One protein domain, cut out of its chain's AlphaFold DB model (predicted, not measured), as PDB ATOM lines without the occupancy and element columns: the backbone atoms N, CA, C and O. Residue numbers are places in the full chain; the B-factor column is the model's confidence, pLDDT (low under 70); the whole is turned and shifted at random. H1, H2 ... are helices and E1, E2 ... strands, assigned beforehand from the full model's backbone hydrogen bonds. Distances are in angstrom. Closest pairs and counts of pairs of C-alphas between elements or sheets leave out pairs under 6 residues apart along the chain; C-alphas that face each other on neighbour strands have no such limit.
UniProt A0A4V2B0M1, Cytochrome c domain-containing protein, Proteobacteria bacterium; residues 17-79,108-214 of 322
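Overview. This is residues 17 to 79 and 108 to 214 of the 322 residues of the protein "Cytochrome c domain-containing protein" of Proteobacteria bacterium (UniProt A0A4V2B0M1). One long helix, H8, is the spine of a loose model: H1 crosses it, the hairpin of E1 and E2 packs on its later part, and H6, H7 and the small strand pair E3 and E4 gather round its beginning. A thin arm, with residues 59 to 67 standing free, leads away to H4 and makes much of the length, while two long stretches with no named element, residues 108 to 123 and 199 to 214, are tied together by a short antiparallel pairing of residues 121 to 122 with 213 to 214. The printed part has 170 residues, with nine named helices and four named strands in the order H1 E1 E2 H2 H3 H4 H5 H6 E3 H7 E4 H8 H9; both two-stranded sheets are antiparallel and the class is mostly helix. The whole is loose, with a radius of gyration of the C-alphas of 20.1 A, and elongated, spanning 69 by 43 by 34 A.

Arrangement. H1, residues 17 to 27, touches the hub H8, residues 169 to 187, at H8's residues 173 to 181 alone; the closest C-alphas are those of Gly 22 and Val 177, 5.6 A apart, and the lines are only just about perpendicular, at 71 degrees. E1, residues 31 to 34, and E2, residues 43 to 46, form an antiparallel hairpin, with N 32 and O 45 at 3.0 A; E2 comes closest to H8 at the C-alphas of Arg 45 and Val 180, 5.3 A. H2, residues 50 to 54, touches H1, with C-alphas 54 and 17 closest at 5.8 A. H3, residues 56 to 60, and H2 meet only through their link; H4, residues 68 to 73, is apart from H3. H5, residues 124 to 127, is close but not clearly touching H6, residues 132 to 138, at 7.7 A between the closest C-alphas, 124 and 134. H6 touches H8 at a steep tilt of 63 degrees, the same way, at H8's residues 169 to 170 alone, closest at C-alphas 137 and 170, 6.6 A. E3, residues 141 to 143, and E4, residues 166 to 168, are antiparallel, with N 142 and O 167 at 2.9 A. H7, residues 149 to 156, touches H8's residues 171 to 175 alone, about perpendicular at 89 degrees, closest at C-alphas 152 and 175, 7.6 A. H9, residues 192 to 198, is close but not clearly touching H8, with C-alphas 195 and 185 closest at 7.4 A. In H1, H2, H3, H4, H6, H7, H8 and H9 every O i to N i+4 pair is within hydrogen-bond range; H5 is too short for such a pair.

Along the chain. H1 begins at C-alpha 17, (-29.012, -3.928, -3.272), and is 15.4 A long. H8 runs 26.9 A, from C-alpha 169 at (-29.849, -22.463, -8.187). E1 and E2 are 10.1 A and 10.2 A long. H9 ends at C-alpha 198, (-26.455, 2.260, -3.789).

Size, cuts and confidence. The C-alphas farthest apart, of Phe 38 and Pro 79, are 70.2 A apart. Residues 80 to 107 are cut out, and C-alphas 79 and 108 are 39.0 A apart across the cut. Of the links that are printed whole, none is long. The mean pLDDT of the printed part is 89.6; residues 36 to 40, 205 and 207 are under 70.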
ATOM      1  N   LEU A  17     -28.455  -4.175  -1.942       90.31
ATOM      2  CA  LEU A  17     -29.012  -3.928  -3.272       90.31
ATOM      3  C   LEU A  17     -29.346  -5.234  -3.997       90.31
ATOM      4  O   LEU A  17     -30.453  -5.383  -4.505       90.31
ATOM      5  N   GLY A  18     -28.423  -6.202  -3.996       90.44
ATOM      6  CA  GLY A  18     -28.632  -7.514  -4.607       90.44
ATOM      7  C   GLY A  18     -29.828  -8.253  -4.009       90.44
ATOM      8  O   GLY A  18     -30.636  -8.816  -4.747       90.44
ATOM      9  N   ARG A  19     -30.000  -8.189  -2.681       88.88
ATOM     10  CA  ARG A  19     -31.183  -8.723  -1.994       88.88
ATOM     11  C   ARG A  19     -32.464  -8.076  -2.511       88.88
ATOM     12  O   ARG A  19     -33.392  -8.792  -2.884       88.88
ATOM     13  N   ASN A  20     -32.528  -6.746  -2.508       90.62
ATOM     14  CA  ASN A  20     -33.752  -6.021  -2.845       90.62
ATOM     15  C   ASN A  20     -34.110  -6.164  -4.320       90.62
ATOM     16  O   ASN A  20     -35.250  -6.485  -4.645       90.62
ATOM     17  N   VAL A  21     -33.128  -5.997  -5.206       93.25
ATOM     18  CA  VAL A  21     -33.291  -6.206  -6.645       93.25
ATOM     19  C   VAL A  21     -33.744  -7.636  -6.916       93.25
ATOM     20  O   VAL A  21     -34.752  -7.825  -7.588       93.25
ATOM     21  N   GLY A  22     -33.084  -8.641  -6.329       92.19
ATOM     22  CA  GLY A  22     -33.468 -10.041  -6.506       92.19
ATOM     23  C   GLY A  22     -34.893 -10.350  -6.038       92.19
ATOM     24  O   GLY A  22     -35.634 -11.027  -6.749       92.19
ATOM     25  N   ALA A  23     -35.308  -9.818  -4.884       90.38
ATOM     26  CA  ALA A  23     -36.673  -9.983  -4.384       90.38
ATOM     27  C   ALA A  23     -37.711  -9.314  -5.303       90.38
ATOM     28  O   ALA A  23     -38.733  -9.918  -5.631       90.38
ATOM     29  N   MET A  24     -37.430  -8.096  -5.776       93.50
ATOM     30  CA  MET A  24     -38.323  -7.363  -6.676       93.50
ATOM     31  C   MET A  24     -38.418  -8.027  -8.050       93.50
ATOM     32  O   MET A  24     -39.514  -8.135  -8.594       93.50
ATOM     33  N   MET A  25     -37.305  -8.537  -8.585       94.75
ATOM     34  CA  MET A  25     -37.287  -9.320  -9.825       94.75
ATOM     35  C   MET A  25     -38.169 -10.565  -9.723       94.75
ATOM     36  O   MET A  25     -38.847 -10.895 -10.690       94.75
ATOM     37  N   ALA A  26     -38.164 -11.255  -8.580       90.12
ATOM     38  CA  ALA A  26     -38.930 -12.484  -8.396       90.12
ATOM     39  C   ALA A  26     -40.437 -12.241  -8.203       90.12
ATOM     40  O   ALA A  26     -41.240 -13.014  -8.718       90.12
ATOM     41  N   GLY A  27     -40.820 -11.201  -7.453       87.94
ATOM     42  CA  GLY A  27     -42.219 -10.972  -7.067       87.94
ATOM     43  C   GLY A  27     -42.999  -9.996  -7.951       87.94
ATOM     44  O   GLY A  27     -44.213 -10.132  -8.075       87.94
ATOM     45  N   TYR A  28     -42.326  -9.007  -8.548       91.06
ATOM     46  CA  TYR A  28     -42.997  -7.836  -9.137       91.06
ATOM     47  C   TYR A  28     -42.449  -7.419 -10.510       91.06
ATOM     48  O   TYR A  28     -43.151  -6.777 -11.291       91.06
ATOM     49  N   GLY A  29     -41.193  -7.751 -10.812       92.44
ATOM     50  CA  GLY A  29     -40.519  -7.377 -12.050       92.44
ATOM     51  C   GLY A  29     -40.803  -8.331 -13.208       92.44
ATOM     52  O   GLY A  29     -40.904  -9.543 -13.036       92.44
ATOM     53  N   LYS A  30     -40.849  -7.789 -14.428       95.19
ATOM     54  CA  LYS A  30     -40.692  -8.573 -15.659       95.19
ATOM     55  C   LYS A  30     -39.207  -8.649 -15.979       95.19
ATOM     56  O   LYS A  30     -38.557  -7.612 -16.045       95.19
ATOM     57  N   ASN A  31     -38.681  -9.850 -16.186       94.06
ATOM     58  CA  ASN A  31     -37.261 -10.082 -16.453       94.06
ATOM     59  C   ASN A  31     -37.100 -10.686 -17.846       94.06
ATOM     60  O   ASN A  31     -37.873 -11.566 -18.224       94.06
ATOM     61  N   TRP A  32     -36.108 -10.230 -18.601       92.69
ATOM     62  CA  TRP A  32     -35.839 -10.741 -19.942       92.69
ATOM     63  C   TRP A  32     -34.353 -10.641 -20.283       92.69
ATOM     64  O   TRP A  32     -33.563 -10.044 -19.551       92.69
ATOM     65  N   VAL A  33     -33.966 -11.275 -21.384       88.50
ATOM     66  CA  VAL A  33     -32.607 -11.217 -21.922       88.50
ATOM     67  C   VAL A  33     -32.701 -10.711 -23.348       88.50
ATOM     68  O   VAL A  33     -33.278 -11.388 -24.200       88.50
ATOM     69  N   ASP A  34     -32.122  -9.543 -23.602       86.62
ATOM     70  CA  ASP A  34     -31.977  -9.031 -24.958       86.62
ATOM     71  C   ASP A  34     -30.865  -9.787 -25.683       86.62
ATOM     72  O   ASP A  34     -29.826 -10.125 -25.103       86.62
ATOM     73  N   LYS A  35     -31.090 -10.039 -26.971       72.88
ATOM     74  CA  LYS A  35     -30.095 -10.572 -27.901       72.88
ATOM     75  C   LYS A  35     -30.090  -9.676 -29.129       72.88
ATOM     76  O   LYS A  35     -31.123  -9.536 -29.782       72.88
ATOM     77  N   GLY A  36     -28.955  -9.050 -29.422       60.66
ATOM     78  CA  GLY A  36     -28.804  -8.274 -30.643       60.66
ATOM     79  C   GLY A  36     -28.721  -9.194 -31.861       60.66
ATOM     80  O   GLY A  36     -28.218 -10.311 -31.776       60.66
ATOM     81  N   TRP A  37     -29.183  -8.715 -33.018       58.66
ATOM     82  CA  TRP A  37     -29.001  -9.429 -34.292       58.66
ATOM     83  C   TRP A  37     -27.517  -9.483 -34.711       58.66
ATOM     84  O   TRP A  37     -27.102 -10.408 -35.401       58.66
ATOM     85  N   PHE A  38     -26.725  -8.501 -34.259       63.75
ATOM     86  CA  PHE A  38     -25.284  -8.374 -34.520       63.75
ATOM     87  C   PHE A  38     -24.419  -8.421 -33.249       63.75
ATOM     88  O   PHE A  38     -23.247  -8.776 -33.331       63.75
ATOM     89  N   ASP A  39     -24.986  -8.097 -32.081       61.75
ATOM     90  CA  ASP A  39     -24.330  -8.270 -30.780       61.75
ATOM     91  C   ASP A  39     -24.807  -9.578 -30.143       61.75
ATOM     92  O   ASP A  39     -25.933  -9.690 -29.650       61.75
ATOM     93  N   LEU A  40     -23.933 -10.582 -30.188       62.94
ATOM     94  CA  LEU A  40     -24.172 -11.904 -29.613       62.94
ATOM     95  C   LEU A  40     -24.094 -11.904 -28.077       62.94
ATOM     96  O   LEU A  40     -24.316 -12.954 -27.471       62.94
ATOM     97  N   THR A  41     -23.779 -10.771 -27.437       71.12
ATOM     98  CA  THR A  41     -23.669 -10.669 -25.980       71.12
ATOM     99  C   THR A  41     -25.063 -10.562 -25.349       71.12
ATOM    100  O   THR A  41     -25.736  -9.542 -25.501       71.12
ATOM    101  N   PRO A  42     -25.537 -11.587 -24.618       79.12
ATOM    102  CA  PRO A  42     -26.840 -11.524 -23.973       79.12
ATOM    103  C   PRO A  42     -26.837 -10.475 -22.855       79.12
ATOM    104  O   PRO A  42     -25.993 -10.516 -21.957       79.12
ATOM    105  N   THR A  43     -27.822  -9.577 -22.869       87.94
ATOM    106  CA  THR A  43     -27.977  -8.534 -21.843       87.94
ATOM    107  C   THR A  43     -29.204  -8.832 -20.992       87.94
ATOM    108  O   THR A  43     -30.335  -8.754 -21.464       87.94
ATOM    109  N   ALA A  44     -28.989  -9.203 -19.729       90.94
ATOM    110  CA  ALA A  44     -30.073  -9.409 -18.774       90.94
ATOM    111  C   ALA A  44     -30.681  -8.068 -18.343       90.94
ATOM    112  O   ALA A  44     -29.947  -7.152 -17.963       90.94
ATOM    113  N   ARG A  45     -32.013  -7.985 -18.359       93.06
ATOM    114  CA  ARG A  45     -32.791  -6.801 -17.992       93.06
ATOM    115  C   ARG A  45     -33.961  -7.144 -17.085       93.06
ATOM    116  O   ARG A  45     -34.420  -8.287 -17.010       93.06
ATOM    117  N   SER A  46     -34.459  -6.113 -16.415       95.88
ATOM    118  CA  SER A  46     -35.667  -6.188 -15.611       95.88
ATOM    119  C   SER A  46     -36.430  -4.866 -15.649       95.88
ATOM    120  O   SER A  46     -35.834  -3.805 -15.806       95.88
ATOM    121  N   SER A  47     -37.752  -4.927 -15.482       95.56
ATOM    122  CA  SER A  47     -38.625  -3.750 -15.429       95.56
ATOM    123  C   SER A  47     -38.584  -3.026 -14.081       95.56
ATOM    124  O   SER A  47     -39.311  -2.052 -13.886       95.56
ATOM    125  N   ILE A  48     -37.817  -3.535 -13.115       95.38
ATOM    126  CA  ILE A  48     -37.692  -2.922 -11.794       95.38
ATOM    127  C   ILE A  48     -36.962  -1.572 -11.868       95.38
ATOM    128  O   ILE A  48     -36.101  -1.338 -12.714       95.38
ATOM    129  N   ARG A  49     -37.272  -0.691 -10.920       94.12
ATOM    130  CA  ARG A  49     -36.629   0.616 -10.758       94.12
ATOM    131  C   ARG A  49     -35.467   0.508  -9.772       94.12
ATOM    132  O   ARG A  49     -35.672   0.645  -8.572       94.12
ATOM    133  N   ILE A  50     -34.270   0.177 -10.264       94.38
ATOM    134  CA  ILE A  50     -33.097  -0.126  -9.417       94.38
ATOM    135  C   ILE A  50     -32.695   1.071  -8.545       94.38
ATOM    136  O   ILE A  50     -32.378   0.882  -7.375       94.38
ATOM    137  N   ASP A  51     -32.794   2.287  -9.074       92.69
ATOM    138  CA  ASP A  51     -32.650   3.547  -8.336       92.69
ATOM    139  C   ASP A  51     -33.605   3.638  -7.138       92.69
ATOM    140  O   ASP A  51     -33.186   3.869  -6.004       92.69
ATOM    141  N   ALA A  52     -34.898   3.400  -7.371       91.88
ATOM    142  CA  ALA A  52     -35.905   3.442  -6.314       91.88
ATOM    143  C   ALA A  52     -35.671   2.345  -5.266       91.88
ATOM    144  O   ALA A  52     -35.805   2.585  -4.068       91.88
ATOM    145  N   VAL A  53     -35.276   1.153  -5.718       91.00
ATOM    146  CA  VAL A  53     -34.992   0.004  -4.856       91.00
ATOM    147  C   VAL A  53     -33.742   0.226  -3.997       91.00
ATOM    148  O   VAL A  53     -33.731  -0.183  -2.835       91.00
ATOM    149  N   ALA A  54     -32.712   0.892  -4.523       89.69
ATOM    150  CA  ALA A  54     -31.534   1.278  -3.746       89.69
ATOM    151  C   ALA A  54     -31.903   2.243  -2.608       89.69
ATOM    152  O   ALA A  54     -31.428   2.095  -1.484       89.69
ATOM    153  N   ASN A  55     -32.832   3.167  -2.866       86.88
ATOM    154  CA  ASN A  55     -33.288   4.138  -1.870       86.88
ATOM    155  C   ASN A  55     -34.164   3.528  -0.754       86.88
ATOM    156  O   ASN A  55     -34.393   4.185   0.262       86.88
ATOM    157  N   PHE A  56     -34.647   2.286  -0.889       84.50
ATOM    158  CA  PHE A  56     -35.429   1.632   0.170       84.50
ATOM    159  C   PHE A  56     -34.626   1.372   1.443       84.50
ATOM    160  O   PHE A  56     -35.205   1.406   2.526       84.50
ATOM    161  N   GLU A  57     -33.313   1.147   1.351       80.50
ATOM    162  CA  GLU A  57     -32.488   0.904   2.543       80.50
ATOM    163  C   GLU A  57     -32.525   2.102   3.502       80.50
ATOM    164  O   GLU A  57     -32.781   1.909   4.691       80.50
ATOM    165  N   GLY A  58     -32.440   3.332   2.982       81.88
ATOM    166  CA  GLY A  58     -32.570   4.548   3.793       81.88
ATOM    167  C   GLY A  58     -33.970   4.756   4.393       81.88
ATOM    168  O   GLY A  58     -34.124   5.471   5.382       81.88
ATOM    169  N   LEU A  59     -35.015   4.126   3.839       86.06
ATOM    170  CA  LEU A  59     -36.338   4.079   4.476       86.06
ATOM    171  C   LEU A  59     -36.392   3.010   5.571       86.06
ATOM    172  O   LEU A  59     -36.934   3.268   6.643       86.06
ATOM    173  N   TYR A  60     -35.806   1.833   5.334       84.62
ATOM    174  CA  TYR A  60     -35.748   0.757   6.325       84.62
ATOM    175  C   TYR A  60     -34.958   1.139   7.577       84.62
ATOM    176  O   TYR A  60     -35.257   0.626   8.652       84.62
ATOM    177  N   GLU A  61     -33.972   2.025   7.461       82.50
ATOM    178  CA  GLU A  61     -33.213   2.548   8.604       82.50
ATOM    179  C   GLU A  61     -34.034   3.439   9.530       82.50
ATOM    180  O   GLU A  61     -33.752   3.505  10.722       82.50
ATOM    181  N   LYS A  62     -35.079   4.081   9.004       86.88
ATOM    182  CA  LYS A  62     -35.996   4.908   9.797       86.88
ATOM    183  C   LYS A  62     -37.019   4.072  10.563       86.88
ATOM    184  O   LYS A  62     -37.744   4.613  11.391       86.88
ATOM    185  N   LEU A  63     -37.116   2.772  10.270       88.31
ATOM    186  CA  LEU A  63     -38.057   1.888  10.940       88.31
ATOM    187  C   LEU A  63     -37.515   1.468  12.306       88.31
ATOM    188  O   LEU A  63     -36.540   0.722  12.421       88.31
ATOM    189  N   VAL A  64     -38.229   1.912  13.331       87.62
ATOM    190  CA  VAL A  64     -38.091   1.498  14.726       87.62
ATOM    191  C   VAL A  64     -39.246   0.556  15.049       87.62
ATOM    192  O   VAL A  64     -40.374   0.777  14.604       87.62
ATOM    193  N   ALA A  65     -38.983  -0.506  15.810       89.12
ATOM    194  CA  ALA A  65     -40.073  -1.316  16.343       89.12
ATOM    195  C   ALA A  65     -40.903  -0.462  17.324       89.12
ATOM    196  O   ALA A  65     -40.294   0.231  18.146       89.12
ATOM    197  N   PRO A  66     -42.249  -0.518  17.283       91.19
ATOM    198  CA  PRO A  66     -43.077   0.128  18.299       91.19
ATOM    199  C   PRO A  66     -42.687  -0.350  19.700       91.19
ATOM    200  O   PRO A  66     -42.327  -1.518  19.872       91.19
ATOM    201  N   GLN A  67     -42.752   0.527  20.699       94.25
ATOM    202  CA  GLN A  67     -42.436   0.155  22.077       94.25
ATOM    203  C   GLN A  67     -43.713  -0.141  22.860       94.25
ATOM    204  O   GLN A  67     -44.681   0.612  22.796       94.25
ATOM    205  N   TRP A  68     -43.713  -1.220  23.647       95.44
ATOM    206  CA  TRP A  68     -44.866  -1.547  24.495       95.44
ATOM    207  C   TRP A  68     -45.186  -0.425  25.486       95.44
ATOM    208  O   TRP A  68     -46.350  -0.122  25.711       95.44
ATOM    209  N   ALA A  69     -44.153   0.213  26.047       95.25
ATOM    210  CA  ALA A  69     -44.315   1.336  26.967       95.25
ATOM    211  C   ALA A  69     -45.066   2.511  26.315       95.25
ATOM    212  O   ALA A  69     -46.017   3.012  26.902       95.25
ATOM    213  N   GLU A  70     -44.720   2.874  25.075       95.38
ATOM    214  CA  GLU A  70     -45.417   3.925  24.316       95.38
ATOM    215  C   GLU A  70     -46.884   3.546  24.054       95.38
ATOM    216  O   GLU A  70     -47.788   4.358  24.232       95.38
ATOM    217  N   LEU A  71     -47.148   2.285  23.691       94.88
ATOM    218  CA  LEU A  71     -48.519   1.795  23.509       94.88
ATOM    219  C   LEU A  71     -49.325   1.816  24.816       94.88
ATOM    220  O   LEU A  71     -50.532   2.062  24.780       94.88
ATOM    221  N   ALA A  72     -48.677   1.566  25.956       96.25
ATOM    222  CA  ALA A  72     -49.311   1.635  27.267       96.25
ATOM    223  C   ALA A  72     -49.629   3.080  27.674       96.25
ATOM    224  O   ALA A  72     -50.723   3.353  28.160       96.25
ATOM    225  N   GLU A  73     -48.726   4.023  27.400       97.25
ATOM    226  CA  GLU A  73     -48.973   5.460  27.590       97.25
ATOM    227  C   GLU A  73     -50.143   5.963  26.732       97.25
ATOM    228  O   GLU A  73     -50.926   6.806  27.170       97.25
ATOM    229  N   MET A  74     -50.311   5.401  25.531       96.75
ATOM    230  CA  MET A  74     -51.453   5.668  24.651       96.75
ATOM    231  C   MET A  74     -52.752   4.954  25.075       96.75
ATOM    232  O   MET A  74     -53.787   5.162  24.440       96.75
ATOM    233  N   GLY A  75     -52.720   4.096  26.100       95.50
ATOM    234  CA  GLY A  75     -53.875   3.312  26.552       95.50
ATOM    235  C   GLY A  75     -54.307   2.200  25.587       95.50
ATOM    236  O   GLY A  75     -55.450   1.751  25.643       95.50
ATOM    237  N   VAL A  76     -53.424   1.766  24.680       93.50
ATOM    238  CA  VAL A  76     -53.698   0.667  23.732       93.50
ATOM    239  C   VAL A  76     -53.509  -0.698  24.394       93.50
ATOM    240  O   VAL A  76     -54.197  -1.660  24.055       93.50
ATOM    241  N   VAL A  77     -52.564  -0.787  25.328       93.69
ATOM    242  CA  VAL A  77     -52.234  -1.997  26.088       93.69
ATOM    243  C   VAL A  77     -52.016  -1.646  27.557       93.69
ATOM    244  O   VAL A  77     -51.777  -0.491  27.897       93.69
ATOM    245  N   GLU A  78     -52.065  -2.644  28.432       94.50
ATOM    246  CA  GLU A  78     -51.733  -2.447  29.845       94.50
ATOM    247  C   GLU A  78     -50.221  -2.225  30.045       94.50
ATOM    248  O   GLU A  78     -49.410  -2.825  29.323       94.50
ATOM    249  N   PRO A  79     -49.805  -1.410  31.034       97.06
ATOM    250  CA  PRO A  79     -48.404  -1.298  31.431       97.06
ATOM    251  C   PRO A  79     -47.813  -2.651  31.849       97.06
ATOM    252  O   PRO A  79     -48.498  -3.487  32.435       97.06
ATOM    253  N   ALA A 108     -15.867  -6.621  12.435       93.81
ATOM    254  CA  ALA A 108     -14.844  -5.626  12.137       93.81
ATOM    255  C   ALA A 108     -15.361  -4.644  11.069       93.81
ATOM    256  O   ALA A 108     -16.217  -4.997  10.247       93.81
ATOM    257  N   LYS A 109     -14.829  -3.419  11.085       94.44
ATOM    258  CA  LYS A 109     -15.092  -2.444  10.027       94.44
ATOM    259  C   LYS A 109     -14.566  -2.974   8.696       94.44
ATOM    260  O   LYS A 109     -13.505  -3.592   8.646       94.44
ATOM    261  N   ASN A 110     -15.326  -2.750   7.634       92.25
ATOM    262  CA  ASN A 110     -14.889  -3.027   6.275       92.25
ATOM    263  C   ASN A 110     -14.023  -1.880   5.717       92.25
ATOM    264  O   ASN A 110     -13.724  -0.920   6.430       92.25
ATOM    265  N   ASP A 111     -13.669  -1.958   4.433       92.25
ATOM    266  CA  ASP A 111     -12.752  -1.007   3.778       92.25
ATOM    267  C   ASP A 111     -13.317   0.422   3.704       92.25
ATOM    268  O   ASP A 111     -12.578   1.381   3.508       92.25
ATOM    269  N   PHE A 112     -14.625   0.572   3.921       92.31
ATOM    270  CA  PHE A 112     -15.340   1.847   3.921       92.31
ATOM    271  C   PHE A 112     -15.657   2.350   5.337       92.31
ATOM    272  O   PHE A 112     -16.409   3.311   5.494       92.31
ATOM    273  N   GLY A 113     -15.128   1.691   6.376       93.25
ATOM    274  CA  GLY A 113     -15.355   2.043   7.779       93.25
ATOM    275  C   GLY A 113     -16.688   1.556   8.359       93.25
ATOM    276  O   GLY A 113     -17.016   1.901   9.492       93.25
ATOM    277  N   ASN A 114     -17.447   0.745   7.619       93.00
ATOM    278  CA  ASN A 114     -18.748   0.236   8.043       93.00
ATOM    279  C   ASN A 114     -18.628  -1.060   8.846       93.00
ATOM    280  O   ASN A 114     -17.980  -2.009   8.399       93.00
ATOM    281  N   ALA A 115     -19.336  -1.141   9.968       94.19
ATOM    282  CA  ALA A 115     -19.596  -2.380  10.689       94.19
ATOM    283  C   ALA A 115     -21.054  -2.834  10.494       94.19
ATOM    284  O   ALA A 115     -21.934  -2.072  10.075       94.19
ATOM    285  N   PHE A 116     -21.299  -4.105  10.800       93.25
ATOM    286  CA  PHE A 116     -22.615  -4.735  10.758       93.25
ATOM    287  C   PHE A 116     -22.799  -5.609  11.993       93.25
ATOM    288  O   PHE A 116     -21.825  -6.093  12.554       93.25
ATOM    289  N   TRP A 117     -24.030  -5.870  12.410       93.94
ATOM    290  CA  TRP A 117     -24.307  -6.931  13.367       93.94
ATOM    291  C   TRP A 117     -23.980  -8.285  12.746       93.94
ATOM    292  O   TRP A 117     -24.457  -8.599  11.650       93.94
ATOM    293  N   LYS A 118     -23.198  -9.093  13.464       93.12
ATOM    294  CA  LYS A 118     -22.971 -10.495  13.113       93.12
ATOM    295  C   LYS A 118     -24.314 -11.213  13.057       93.12
ATOM    296  O   LYS A 118     -25.209 -10.942  13.861       93.12
ATOM    297  N   THR A 119     -24.437 -12.151  12.127       91.69
ATOM    298  CA  THR A 119     -25.659 -12.936  11.940       91.69
ATOM    299  C   THR A 119     -25.379 -14.396  12.306       91.69
ATOM    300  O   THR A 119     -24.922 -15.136  11.437       91.69
ATOM    301  N   PRO A 120     -25.615 -14.833  13.560       93.44
ATOM    302  CA  PRO A 120     -25.508 -16.242  13.932       93.44
ATOM    303  C   PRO A 120     -26.483 -17.089  13.117       93.44
ATOM    304  O   PRO A 120     -27.652 -16.722  12.977       93.44
ATOM    305  N   VAL A 121     -26.009 -18.221  12.601       94.44
ATOM    306  CA  VAL A 121     -26.779 -19.156  11.773       94.44
ATOM    307  C   VAL A 121     -26.709 -20.539  12.394       94.44
ATOM    308  O   VAL A 121     -25.633 -20.993  12.777       94.44
ATOM    309  N   PHE A 122     -27.853 -21.211  12.462       94.44
ATOM    310  CA  PHE A 122     -27.980 -22.543  13.035       94.44
ATOM    311  C   PHE A 122     -28.658 -23.478  12.043       94.44
ATOM    312  O   PHE A 122     -29.653 -23.101  11.419       94.44
ATOM    313  N   SER A 123     -28.131 -24.690  11.890       93.62
ATOM    314  CA  SER A 123     -28.691 -25.649  10.941       93.62
ATOM    315  C   SER A 123     -30.096 -26.098  11.378       93.62
ATOM    316  O   SER A 123     -30.359 -26.159  12.587       93.62
ATOM    317  N   PRO A 124     -31.007 -26.421  10.441       91.44
ATOM    318  CA  PRO A 124     -32.331 -26.941  10.777       91.44
ATOM    319  C   PRO A 124     -32.271 -28.214  11.618       91.44
ATOM    320  O   PRO A 124     -33.156 -28.432  12.430       91.44
ATOM    321  N   GLU A 125     -31.229 -29.031  11.469       91.62
ATOM    322  CA  GLU A 125     -31.022 -30.243  12.266       91.62
ATOM    323  C   GLU A 125     -30.722 -29.897  13.728       91.62
ATOM    324  O   GLU A 125     -31.238 -30.552  14.629       91.62
ATOM    325  N   TYR A 126     -29.932 -28.844  13.973       94.94
ATOM    326  CA  TYR A 126     -29.614 -28.383  15.325       94.94
ATOM    327  C   TYR A 126     -30.825 -27.749  16.024       94.94
ATOM    328  O   TYR A 126     -31.068 -28.007  17.201       94.94
ATOM    329  N   ILE A 127     -31.606 -26.922  15.318       95.19
ATOM    330  CA  ILE A 127     -32.788 -26.263  15.907       95.19
ATOM    331  C   ILE A 127     -34.085 -27.073  15.767       95.19
ATOM    332  O   ILE A 127     -35.069 -26.744  16.419       95.19
ATOM    333  N   GLY A 128     -34.119 -28.113  14.934       95.81
ATOM    334  CA  GLY A 128     -35.266 -28.997  14.687       95.81
ATOM    335  C   GLY A 128     -36.403 -28.415  13.829       95.81
ATOM    336  O   GLY A 128     -37.478 -29.019  13.752       95.81
ATOM    337  N   THR A 129     -36.234 -27.224  13.247       96.12
ATOM    338  CA  THR A 129     -37.287 -26.569  12.444       96.12
ATOM    339  C   THR A 129     -37.363 -27.135  11.029       96.12
ATOM    340  O   THR A 129     -36.450 -27.831  10.596       96.12
ATOM    341  N   ASP A 130     -38.425 -26.801  10.287       96.25
ATOM    342  CA  ASP A 130     -38.610 -27.248   8.898       96.25
ATOM    343  C   ASP A 130     -37.343 -27.012   8.038       96.25
ATOM    344  O   ASP A 130     -36.893 -25.870   7.913       96.25
ATOM    345  N   PRO A 131     -36.738 -28.063   7.451       94.12
ATOM    346  CA  PRO A 131     -35.522 -27.925   6.659       94.12
ATOM    347  C   PRO A 131     -35.798 -27.540   5.203       94.12
ATOM    348  O   PRO A 131     -34.852 -27.308   4.455       94.12
ATOM    349  N   ALA A 132     -37.056 -27.507   4.749       93.44
ATOM    350  CA  ALA A 132     -37.374 -27.325   3.337       93.44
ATOM    351  C   ALA A 132     -36.859 -25.991   2.799       93.44
ATOM    352  O   ALA A 132     -36.273 -25.971   1.724       93.44
ATOM    353  N   TYR A 133     -36.992 -24.902   3.564       88.31
ATOM    354  CA  TYR A 133     -36.515 -23.586   3.133       88.31
ATOM    355  C   TYR A 133     -35.005 -23.573   2.852       88.31
ATOM    356  O   TYR A 133     -34.567 -23.061   1.824       88.31
ATOM    357  N   THR A 134     -34.202 -24.152   3.746       89.88
ATOM    358  CA  THR A 134     -32.749 -24.224   3.566       89.88
ATOM    359  C   THR A 134     -32.377 -25.249   2.507       89.88
ATOM    360  O   THR A 134     -31.616 -24.924   1.607       89.88
ATOM    361  N   ARG A 135     -32.947 -26.456   2.541       89.50
ATOM    362  CA  ARG A 135     -32.672 -27.514   1.558       89.50
ATOM    363  C   ARG A 135     -32.965 -27.040   0.138       89.50
ATOM    364  O   ARG A 135     -32.131 -27.174  -0.749       89.50
ATOM    365  N   ASP A 136     -34.125 -26.426  -0.080       87.19
ATOM    366  CA  ASP A 136     -34.492 -25.914  -1.396       87.19
ATOM    367  C   ASP A 136     -33.547 -24.783  -1.831       87.19
ATOM    368  O   ASP A 136     -33.313 -24.584  -3.021       87.19
ATOM    369  N   GLU A 137     -32.972 -24.029  -0.903       85.12
ATOM    370  CA  GLU A 137     -31.977 -23.021  -1.242       85.12
ATOM    371  C   GLU A 137     -30.604 -23.617  -1.595       85.12
ATOM    372  O   GLU A 137     -29.990 -23.183  -2.572       85.12
ATOM    373  N   TYR A 138     -30.123 -24.588  -0.817       85.69
ATOM    374  CA  TYR A 138     -28.757 -25.108  -0.920       85.69
ATOM    375  C   TYR A 138     -28.614 -26.256  -1.928       85.69
ATOM    376  O   TYR A 138     -27.593 -26.331  -2.612       85.69
ATOM    377  N   ASP A 139     -29.641 -27.095  -2.081       89.81
ATOM    378  CA  ASP A 139     -29.536 -28.354  -2.831       89.81
ATOM    379  C   ASP A 139     -30.123 -28.263  -4.241       89.81
ATOM    380  O   ASP A 139     -29.844 -29.103  -5.098       89.81
ATOM    381  N   ARG A 140     -30.962 -27.256  -4.522       91.94
ATOM    382  CA  ARG A 140     -31.544 -27.120  -5.860       91.94
ATOM    383  C   ARG A 140     -30.468 -26.767  -6.872       91.94
ATOM    384  O   ARG A 140     -29.743 -25.786  -6.723       91.94
ATOM    385  N   THR A 141     -30.474 -27.492  -7.982       94.44
ATOM    386  CA  THR A 141     -29.616 -27.229  -9.135       94.44
ATOM    387  C   THR A 141     -30.438 -26.973 -10.393       94.44
ATOM    388  O   THR A 141     -31.577 -27.418 -10.521       94.44
ATOM    389  N   SER A 142     -29.850 -26.279 -11.364       91.38
ATOM    390  CA  SER A 142     -30.442 -26.043 -12.684       91.38
ATOM    391  C   SER A 142     -29.449 -26.394 -13.781       91.38
ATOM    392  O   SER A 142     -28.269 -26.065 -13.651       91.38
ATOM    393  N   LYS A 143     -29.912 -27.007 -14.876       94.06
ATOM    394  CA  LYS A 143     -29.063 -27.280 -16.041       94.06
ATOM    395  C   LYS A 143     -28.658 -25.959 -16.691       94.06
ATOM    396  O   LYS A 143     -29.514 -25.225 -17.186       94.06
ATOM    397  N   ALA A 144     -27.365 -25.647 -16.681       89.81
ATOM    398  CA  ALA A 144     -26.863 -24.429 -17.294       89.81
ATOM    399  C   ALA A 144     -26.914 -24.544 -18.823       89.81
ATOM    400  O   ALA A 144     -26.667 -25.603 -19.404       89.81
ATOM    401  N   ASN A 145     -27.202 -23.432 -19.501       86.50
ATOM    402  CA  ASN A 145     -26.993 -23.359 -20.943       86.50
ATOM    403  C   ASN A 145     -25.483 -23.518 -21.225       86.50
ATOM    404  O   ASN A 145     -24.700 -22.818 -20.578       86.50
ATOM    405  N   PRO A 146     -25.052 -24.360 -22.185       89.44
ATOM    406  CA  PRO A 146     -23.636 -24.519 -22.519       89.44
ATOM    407  C   PRO A 146     -22.895 -23.199 -22.781       89.44
ATOM    408  O   PRO A 146     -21.740 -23.061 -22.388       89.44
ATOM    409  N   LEU A 147     -23.570 -22.197 -23.356       85.25
ATOM    410  CA  LEU A 147     -23.002 -20.865 -23.600       85.25
ATOM    411  C   LEU A 147     -22.778 -20.050 -22.314       85.25
ATOM    412  O   LEU A 147     -21.944 -19.151 -22.294       85.25
ATOM    413  N   ALA A 148     -23.501 -20.358 -21.236       85.88
ATOM    414  CA  ALA A 148     -23.360 -19.695 -19.941       85.88
ATOM    415  C   ALA A 148     -22.324 -20.374 -19.028       85.88
ATOM    416  O   ALA A 148     -21.862 -19.745 -18.076       85.88
ATOM    417  N   ILE A 149     -21.920 -21.622 -19.309       91.00
ATOM    418  CA  ILE A 149     -20.947 -22.378 -18.497       91.00
ATOM    419  C   ILE A 149     -19.639 -21.595 -18.267       91.00
ATOM    420  O   ILE A 149     -19.215 -21.507 -17.112       91.00
ATOM    421  N   PRO A 150     -19.004 -20.977 -19.288       91.62
ATOM    422  CA  PRO A 150     -17.794 -20.183 -19.066       91.62
ATOM    423  C   PRO A 150     -18.016 -18.994 -18.121       91.62
ATOM    424  O   PRO A 150     -17.122 -18.642 -17.357       91.62
ATOM    425  N   ILE A 151     -19.215 -18.401 -18.135       89.12
ATOM    426  CA  ILE A 151     -19.576 -17.269 -17.271       89.12
ATOM    427  C   ILE A 151     -19.684 -17.735 -15.815       89.12
ATOM    428  O   ILE A 151     -19.095 -17.111 -14.934       89.12
ATOM    429  N   PHE A 152     -20.362 -18.861 -15.564       90.88
ATOM    430  CA  PHE A 152     -20.441 -19.457 -14.227       90.88
ATOM    431  C   PHE A 152     -19.060 -19.802 -13.676       90.88
ATOM    432  O   PHE A 152     -18.736 -19.401 -12.560       90.88
ATOM    433  N   LYS A 153     -18.220 -20.473 -14.476       92.50
ATOM    434  CA  LYS A 153     -16.862 -20.844 -14.058       92.50
ATOM    435  C   LYS A 153     -15.991 -19.632 -13.743       92.50
ATOM    436  O   LYS A 153     -15.234 -19.654 -12.779       92.50
ATOM    437  N   LYS A 154     -16.122 -18.555 -14.523       90.12
ATOM    438  CA  LYS A 154     -15.419 -17.292 -14.262       90.12
ATOM    439  C   LYS A 154     -15.898 -16.616 -12.973       90.12
ATOM    440  O   LYS A 154     -15.085 -16.025 -12.276       90.12
ATOM    441  N   ALA A 155     -17.197 -16.675 -12.678       86.12
ATOM    442  CA  ALA A 155     -17.785 -15.995 -11.526       86.12
ATOM    443  C   ALA A 155     -17.579 -16.742 -10.197       86.12
ATOM    444  O   ALA A 155     -17.371 -16.098  -9.173       86.12
ATOM    445  N   TYR A 156     -17.641 -18.076 -10.210       87.44
ATOM    446  CA  TYR A 156     -17.693 -18.898  -8.991       87.44
ATOM    447  C   TYR A 156     -16.606 -19.983  -8.909       87.44
ATOM    448  O   TYR A 156     -16.557 -20.713  -7.925       87.44
ATOM    449  N   GLY A 157     -15.732 -20.096  -9.914       90.50
ATOM    450  CA  GLY A 157     -14.698 -21.131  -9.989       90.50
ATOM    451  C   GLY A 157     -15.100 -22.335 -10.845       90.50
ATOM    452  O   GLY A 157     -16.264 -22.517 -11.197       90.50
ATOM    453  N   ALA A 158     -14.119 -23.160 -11.220       90.62
ATOM    454  CA  ALA A 158     -14.314 -24.251 -12.178       90.62
ATOM    455  C   ALA A 158     -15.298 -25.332 -11.693       90.62
ATOM    456  O   ALA A 158     -16.034 -25.877 -12.520       90.62
ATOM    457  N   ASP A 159     -15.336 -25.575 -10.381       92.88
ATOM    458  CA  ASP A 159     -16.090 -26.658  -9.736       92.88
ATOM    459  C   ASP A 159     -17.575 -26.332  -9.519       92.88
ATOM    460  O   ASP A 159     -18.341 -27.186  -9.085       92.88
ATOM    461  N   ILE A 160     -18.016 -25.108  -9.844       92.75
ATOM    462  CA  ILE A 160     -19.429 -24.716  -9.705       92.75
ATOM    463  C   ILE A 160     -20.359 -25.475 -10.662       92.75
ATOM    464  O   ILE A 160     -21.568 -25.522 -10.441       92.75
ATOM    465  N   VAL A 161     -19.805 -26.007 -11.756       94.31
ATOM    466  CA  VAL A 161     -20.545 -26.761 -12.769       94.31
ATOM    467  C   VAL A 161     -20.231 -28.237 -12.588       94.31
ATOM    468  O   VAL A 161     -19.079 -28.639 -12.751       94.31
ATOM    469  N   ASP A 162     -21.250 -29.036 -12.288       94.69
ATOM    470  CA  ASP A 162     -21.077 -30.477 -12.128       94.69
ATOM    471  C   ASP A 162     -20.833 -31.196 -13.471       94.69
ATOM    472  O   ASP A 162     -20.914 -30.616 -14.561       94.69
ATOM    473  N   SER A 163     -20.542 -32.496 -13.405       93.81
ATOM    474  CA  SER A 163     -20.288 -33.331 -14.588       93.81
ATOM    475  C   SER A 163     -21.491 -33.453 -15.531       93.81
ATOM    476  O   SER A 163     -21.315 -33.747 -16.713       93.81
ATOM    477  N   ALA A 164     -22.704 -33.199 -15.037       93.94
ATOM    478  CA  ALA A 164     -23.941 -33.192 -15.808       93.94
ATOM    479  C   ALA A 164     -24.299 -31.794 -16.358       93.94
ATOM    480  O   ALA A 164     -25.319 -31.639 -17.038       93.94
ATOM    481  N   GLY A 165     -23.464 -30.779 -16.107       94.19
ATOM    482  CA  GLY A 165     -23.679 -29.404 -16.548       94.19
ATOM    483  C   GLY A 165     -24.703 -28.631 -15.712       94.19
ATOM    484  O   GLY A 165     -25.254 -27.638 -16.198       94.19
ATOM    485  N   HIS A 166     -25.002 -29.072 -14.491       95.88
ATOM    486  CA  HIS A 166     -25.839 -28.321 -13.565       95.88
ATOM    487  C   HIS A 166     -25.011 -27.370 -12.708       95.88
ATOM    488  O   HIS A 166     -23.822 -27.568 -12.470       95.88
ATOM    489  N   VAL A 167     -25.678 -26.315 -12.255       94.19
ATOM    490  CA  VAL A 167     -25.155 -25.325 -11.314       94.19
ATOM    491  C   VAL A 167     -26.140 -25.152 -10.160       94.19
ATOM    492  O   VAL A 167     -27.350 -25.300 -10.384       94.19
ATOM    493  N   PRO A 168     -25.679 -24.788  -8.951       92.00
ATOM    494  CA  PRO A 168     -26.569 -24.430  -7.853       92.00
ATOM    495  C   PRO A 168     -27.539 -23.311  -8.253       92.00
ATOM    496  O   PRO A 168     -27.147 -22.306  -8.855       92.00
ATOM    497  N   ALA A 169     -28.812 -23.447  -7.887       89.69
ATOM    498  CA  ALA A 169     -29.849 -22.463  -8.187       89.69
ATOM    499  C   ALA A 169     -29.522 -21.092  -7.571       89.69
ATOM    500  O   ALA A 169     -29.769 -20.057  -8.197       89.69
ATOM    501  N   ALA A 170     -28.894 -21.079  -6.391       86.25
ATOM    502  CA  ALA A 170     -28.376 -19.874  -5.752       86.25
ATOM    503  C   ALA A 170     -27.345 -19.141  -6.634       86.25
ATOM    504  O   ALA A 170     -27.411 -17.916  -6.767       86.25
ATOM    505  N   ALA A 171     -26.445 -19.878  -7.297       88.31
ATOM    506  CA  ALA A 171     -25.451 -19.313  -8.211       88.31
ATOM    507  C   ALA A 171     -26.108 -18.751  -9.480       88.31
ATOM    508  O   ALA A 171     -25.772 -17.640  -9.903       88.31
ATOM    509  N   SER A 172     -27.091 -19.463 -10.050       89.31
ATOM    510  CA  SER A 172     -27.907 -18.970 -11.173       89.31
ATOM    511  C   SER A 172     -28.610 -17.659 -10.833       89.31
ATOM    512  O   SER A 172     -28.537 -16.694 -11.596       89.31
ATOM    513  N   ARG A 173     -29.247 -17.595  -9.658       88.88
ATOM    514  CA  ARG A 173     -29.915 -16.385  -9.171       88.88
ATOM    515  C   ARG A 173     -28.922 -15.245  -8.965       88.88
ATOM    516  O   ARG A 173     -29.166 -14.149  -9.461       88.88
ATOM    517  N   GLY A 174     -27.806 -15.499  -8.278       87.94
ATOM    518  CA  GLY A 174     -26.766 -14.498  -8.032       87.94
ATOM    519  C   GLY A 174     -26.194 -13.920  -9.326       87.94
ATOM    520  O   GLY A 174     -26.039 -12.706  -9.440       87.94
ATOM    521  N   LEU A 175     -25.971 -14.769 -10.334       88.81
ATOM    522  CA  LEU A 175     -25.467 -14.352 -11.641       88.81
ATOM    523  C   LEU A 175     -26.477 -13.475 -12.388       88.81
ATOM    524  O   LEU A 175     -26.098 -12.434 -12.917       88.81
ATOM    525  N   LEU A 176     -27.758 -13.856 -12.404       89.75
ATOM    526  CA  LEU A 176     -28.794 -13.085 -13.093       89.75
ATOM    527  C   LEU A 176     -29.045 -11.726 -12.422       89.75
ATOM    528  O   LEU A 176     -29.089 -10.704 -13.102       89.75
ATOM    529  N   VAL A 177     -29.169 -11.709 -11.092       92.44
ATOM    530  CA  VAL A 177     -29.344 -10.478 -10.303       92.44
ATOM    531  C   VAL A 177     -28.139  -9.556 -10.476       92.44
ATOM    532  O   VAL A 177     -28.303  -8.372 -10.763       92.44
ATOM    533  N   GLY A 178     -26.926 -10.105 -10.358       91.50
ATOM    534  CA  GLY A 178     -25.690  -9.361 -10.570       91.50
ATOM    535  C   GLY A 178     -25.605  -8.777 -11.979       91.50
ATOM    536  O   GLY A 178     -25.299  -7.599 -12.124       91.50
ATOM    537  N   ALA A 179     -25.942  -9.555 -13.011       91.75
ATOM    538  CA  ALA A 179     -25.944  -9.083 -14.393       91.75
ATOM    539  C   ALA A 179     -26.927  -7.923 -14.609       91.75
ATOM    540  O   ALA A 179     -26.549  -6.925 -15.215       91.75
ATOM    541  N   VAL A 180     -28.149  -8.010 -14.073       94.81
ATOM    542  CA  VAL A 180     -29.143  -6.926 -14.173       94.81
ATOM    543  C   VAL A 180     -28.638  -5.637 -13.517       94.81
ATOM    544  O   VAL A 180     -28.727  -4.573 -14.126       94.81
ATOM    545  N   ILE A 181     -28.055  -5.723 -12.317       94.44
ATOM    546  CA  ILE A 181     -27.487  -4.557 -11.616       94.44
ATOM    547  C   ILE A 181     -26.315  -3.959 -12.406       94.44
ATOM    548  O   ILE A 181     -26.268  -2.751 -12.625       94.44
ATOM    549  N   GLN A 182     -25.387  -4.797 -12.870       92.81
ATOM    550  CA  GLN A 182     -24.198  -4.350 -13.603       92.81
ATOM    551  C   GLN A 182     -24.543  -3.738 -14.966       92.81
ATOM    552  O   GLN A 182     -23.928  -2.753 -15.377       92.81
ATOM    553  N   ASN A 183     -25.535  -4.292 -15.668       94.12
ATOM    554  CA  ASN A 183     -26.028  -3.718 -16.918       94.12
ATOM    555  C   ASN A 183     -26.679  -2.358 -16.664       94.12
ATOM    556  O   ASN A 183     -26.351  -1.400 -17.357       94.12
ATOM    557  N   TYR A 184     -27.504  -2.240 -15.620       95.38
ATOM    558  CA  TYR A 184     -28.097  -0.962 -15.230       95.38
ATOM    559  C   TYR A 184     -27.039   0.107 -14.929       95.38
ATOM    560  O   TYR A 184     -27.131   1.213 -15.461       95.38
ATOM    561  N   PHE A 185     -26.016  -0.219 -14.134       95.62
ATOM    562  CA  PHE A 185     -24.933   0.714 -13.817       95.62
ATOM    563  C   PHE A 185     -24.200   1.208 -15.064       95.62
ATOM    564  O   PHE A 185     -23.968   2.408 -15.204       95.62
ATOM    565  N   ARG A 186     -23.883   0.295 -15.989       94.62
ATOM    566  CA  ARG A 186     -23.193   0.618 -17.240       94.62
ATOM    567  C   ARG A 186     -24.039   1.496 -18.157       94.62
ATOM    568  O   ARG A 186     -23.555   2.498 -18.659       94.62
ATOM    569  N   GLU A 187     -25.295   1.122 -18.373       93.75
ATOM    570  CA  GLU A 187     -26.192   1.804 -19.314       93.75
ATOM    571  C   GLU A 187     -26.602   3.200 -18.840       93.75
ATOM    572  O   GLU A 187     -26.839   4.082 -19.661       93.75
ATOM    573  N   ASN A 188     -26.658   3.411 -17.522       95.94
ATOM    574  CA  ASN A 188     -27.009   4.698 -16.925       95.94
ATOM    575  C   ASN A 188     -25.778   5.526 -16.521       95.94
ATOM    576  O   ASN A 188     -25.943   6.583 -15.921       95.94
ATOM    577  N   ASN A 189     -24.559   5.071 -16.851       96.69
ATOM    578  CA  ASN A 189     -23.297   5.736 -16.506       96.69
ATOM    579  C   ASN A 189     -23.204   6.116 -15.016       96.69
ATOM    580  O   ASN A 189     -22.787   7.220 -14.667       96.69
ATOM    581  N   ILE A 190     -23.628   5.208 -14.132       96.62
ATOM    582  CA  ILE A 190     -23.586   5.436 -12.685       96.62
ATOM    583  C   ILE A 190     -22.120   5.569 -12.254       96.62
ATOM    584  O   ILE A 190     -21.288   4.749 -12.639       96.62
ATOM    585  N   SER A 191     -21.778   6.606 -11.487       95.50
ATOM    586  CA  SER A 191     -20.406   6.803 -11.008       95.50
ATOM    587  C   SER A 191     -20.040   5.777  -9.937       95.50
ATOM    588  O   SER A 191     -20.908   5.249  -9.246       95.50
ATOM    589  N   GLU A 192     -18.746   5.521  -9.744       91.81
ATOM    590  CA  GLU A 192     -18.272   4.591  -8.711       91.81
ATOM    591  C   GLU A 192     -18.769   4.975  -7.308       91.81
ATOM    592  O   GLU A 192     -19.269   4.123  -6.576       91.81
ATOM    593  N   SER A 193     -18.729   6.267  -6.964       91.38
ATOM    594  CA  SER A 193     -19.252   6.777  -5.692       91.38
ATOM    595  C   SER A 193     -20.740   6.470  -5.510       91.38
ATOM    596  O   SER A 193     -21.169   6.086  -4.424       91.38
ATOM    597  N   GLU A 194     -21.534   6.596  -6.577       92.38
ATOM    598  CA  GLU A 194     -22.963   6.302  -6.526       92.38
ATOM    599  C   GLU A 194     -23.223   4.793  -6.467       92.38
ATOM    600  O   GLU A 194     -24.074   4.357  -5.698       92.38
ATOM    601  N   MET A 195     -22.447   3.964  -7.177       91.94
ATOM    602  CA  MET A 195     -22.529   2.503  -7.036       91.94
ATOM    603  C   MET A 195     -22.239   2.064  -5.593       91.94
ATOM    604  O   MET A 195     -22.932   1.195  -5.055       91.94
ATOM    605  N   LEU A 196     -21.239   2.674  -4.947       90.19
ATOM    606  CA  LEU A 196     -20.914   2.419  -3.544       90.19
ATOM    607  C   LEU A 196     -22.064   2.836  -2.622       90.19
ATOM    608  O   LEU A 196     -22.492   2.029  -1.794       90.19
ATOM    609  N   ARG A 197     -22.643   4.027  -2.814       89.56
ATOM    610  CA  ARG A 197     -23.821   4.483  -2.059       89.56
ATOM    611  C   ARG A 197     -25.007   3.529  -2.225       89.56
ATOM    612  O   ARG A 197     -25.554   3.040  -1.239       89.56
ATOM    613  N   MET A 198     -25.350   3.173  -3.465       90.56
ATOM    614  CA  MET A 198     -26.455   2.260  -3.789       90.56
ATOM    615  C   MET A 198     -26.265   0.850  -3.210       90.56
ATOM    616  O   MET A 198     -27.243   0.129  -3.020       90.56
ATOM    617  N   THR A 199     -25.027   0.438  -2.927       89.06
ATOM    618  CA  THR A 199     -24.689  -0.859  -2.313       89.06
ATOM    619  C   THR A 199     -24.386  -0.764  -0.811       89.06
ATOM    620  O   THR A 199     -23.931  -1.740  -0.208       89.06
ATOM    621  N   ASN A 200     -24.659   0.394  -0.198       88.50
ATOM    622  CA  ASN A 200     -24.367   0.744   1.196       88.50
ATOM    623  C   ASN A 200     -22.907   0.516   1.606       88.50
ATOM    624  O   ASN A 200     -22.635   0.076   2.733       88.50
ATOM    625  N   CYS A 201     -21.986   0.757   0.666       90.38
ATOM    626  CA  CYS A 201     -20.551   0.541   0.800       90.38
ATOM    627  C   CYS A 201     -20.237  -0.790   1.487       90.38
ATOM    628  O   CYS A 201     -19.469  -0.869   2.454       90.38
ATOM    629  N   ARG A 202     -20.921  -1.845   1.046       88.94
ATOM    630  CA  ARG A 202     -20.588  -3.214   1.412       88.94
ATOM    631  C   ARG A 202     -19.425  -3.651   0.540       88.94
ATOM    632  O   ARG A 202     -19.386  -3.351  -0.652       88.94
ATOM    633  N   ASN A 203     -18.489  -4.387   1.131       79.88
ATOM    634  CA  ASN A 203     -17.473  -5.056   0.327       79.88
ATOM    635  C   ASN A 203     -18.180  -6.065  -0.596       79.88
ATOM    636  O   ASN A 203     -19.352  -6.384  -0.384       79.88
ATOM    637  N   GLY A 204     -17.473  -6.555  -1.618       70.94
ATOM    638  CA  GLY A 204     -18.011  -7.505  -2.598       70.94
ATOM    639  C   GLY A 204     -18.620  -8.780  -1.991       70.94
ATOM    640  O   GLY A 204     -18.800  -8.917  -0.784       70.94
ATOM    641  N   ILE A 205     -18.958  -9.752  -2.840       67.25
ATOM    642  CA  ILE A 205     -19.644 -10.980  -2.409       67.25
ATOM    643  C   ILE A 205     -18.847 -11.669  -1.289       67.25
ATOM    644  O   ILE A 205     -17.777 -12.224  -1.522       67.25
ATOM    645  N   ARG A 206     -19.394 -11.642  -0.070       71.81
ATOM    646  CA  ARG A 206     -18.909 -12.417   1.069       71.81
ATOM    647  C   ARG A 206     -19.812 -13.639   1.208       71.81
ATOM    648  O   ARG A 206     -20.995 -13.450   1.487       71.81
ATOM    649  N   PRO A 207     -19.321 -14.866   0.978       68.75
ATOM    650  CA  PRO A 207     -20.109 -16.057   1.255       68.75
ATOM    651  C   PRO A 207     -20.362 -16.156   2.762       68.75
ATOM    652  O   PRO A 207     -19.489 -15.834   3.568       68.75
ATOM    653  N   GLN A 208     -21.569 -16.561   3.149       74.50
ATOM    654  CA  GLN A 208     -21.850 -16.940   4.529       74.50
ATOM    655  C   GLN A 208     -21.258 -18.340   4.755       74.50
ATOM    656  O   GLN A 208     -21.675 -19.267   4.057       74.50
ATOM    657  N   PRO A 209     -20.299 -18.527   5.681       71.50
ATOM    658  CA  PRO A 209     -19.694 -19.837   5.930       71.50
ATOM    659  C   PRO A 209     -20.677 -20.900   6.442       71.50
ATOM    660  O   PRO A 209     -20.409 -22.088   6.284       71.50
ATOM    661  N   ALA A 210     -21.792 -20.498   7.058       83.06
ATOM    662  CA  ALA A 210     -22.764 -21.404   7.666       83.06
ATOM    663  C   ALA A 210     -24.080 -21.499   6.876       83.06
ATOM    664  O   ALA A 210     -24.622 -20.502   6.403       83.06
ATOM    665  N   GLN A 211     -24.639 -22.706   6.796       87.12
ATOM    666  CA  GLN A 211     -25.953 -22.953   6.209       87.12
ATOM    667  C   GLN A 211     -26.976 -23.199   7.316       87.12
ATOM    668  O   GLN A 211     -26.758 -24.030   8.197       87.12
ATOM    669  N   GLY A 212     -28.096 -22.482   7.293       92.75
ATOM    670  CA  GLY A 212     -29.134 -22.673   8.300       92.75
ATOM    671  C   GLY A 212     -30.140 -21.540   8.354       92.75
ATOM    672  O   GLY A 212     -30.344 -20.865   7.353       92.75
ATOM    673  N   ILE A 213     -30.751 -21.345   9.520       94.44
ATOM    674  CA  ILE A 213     -31.648 -20.237   9.845       94.44
ATOM    675  C   ILE A 213     -30.948 -19.312  10.835       94.44
ATOM    676  O   ILE A 213     -30.315 -19.756  11.794       94.44
ATOM    677  N   ARG A 214     -31.064 -18.007  10.609       93.94
ATOM    678  CA  ARG A 214     -30.461 -17.011  11.487       93.94
ATOM    679  C   ARG A 214     -31.235 -16.827  12.782       93.94
ATOM    680  O   ARG A 214     -32.464 -16.745  12.769       93.94
TER     681      ARG A 214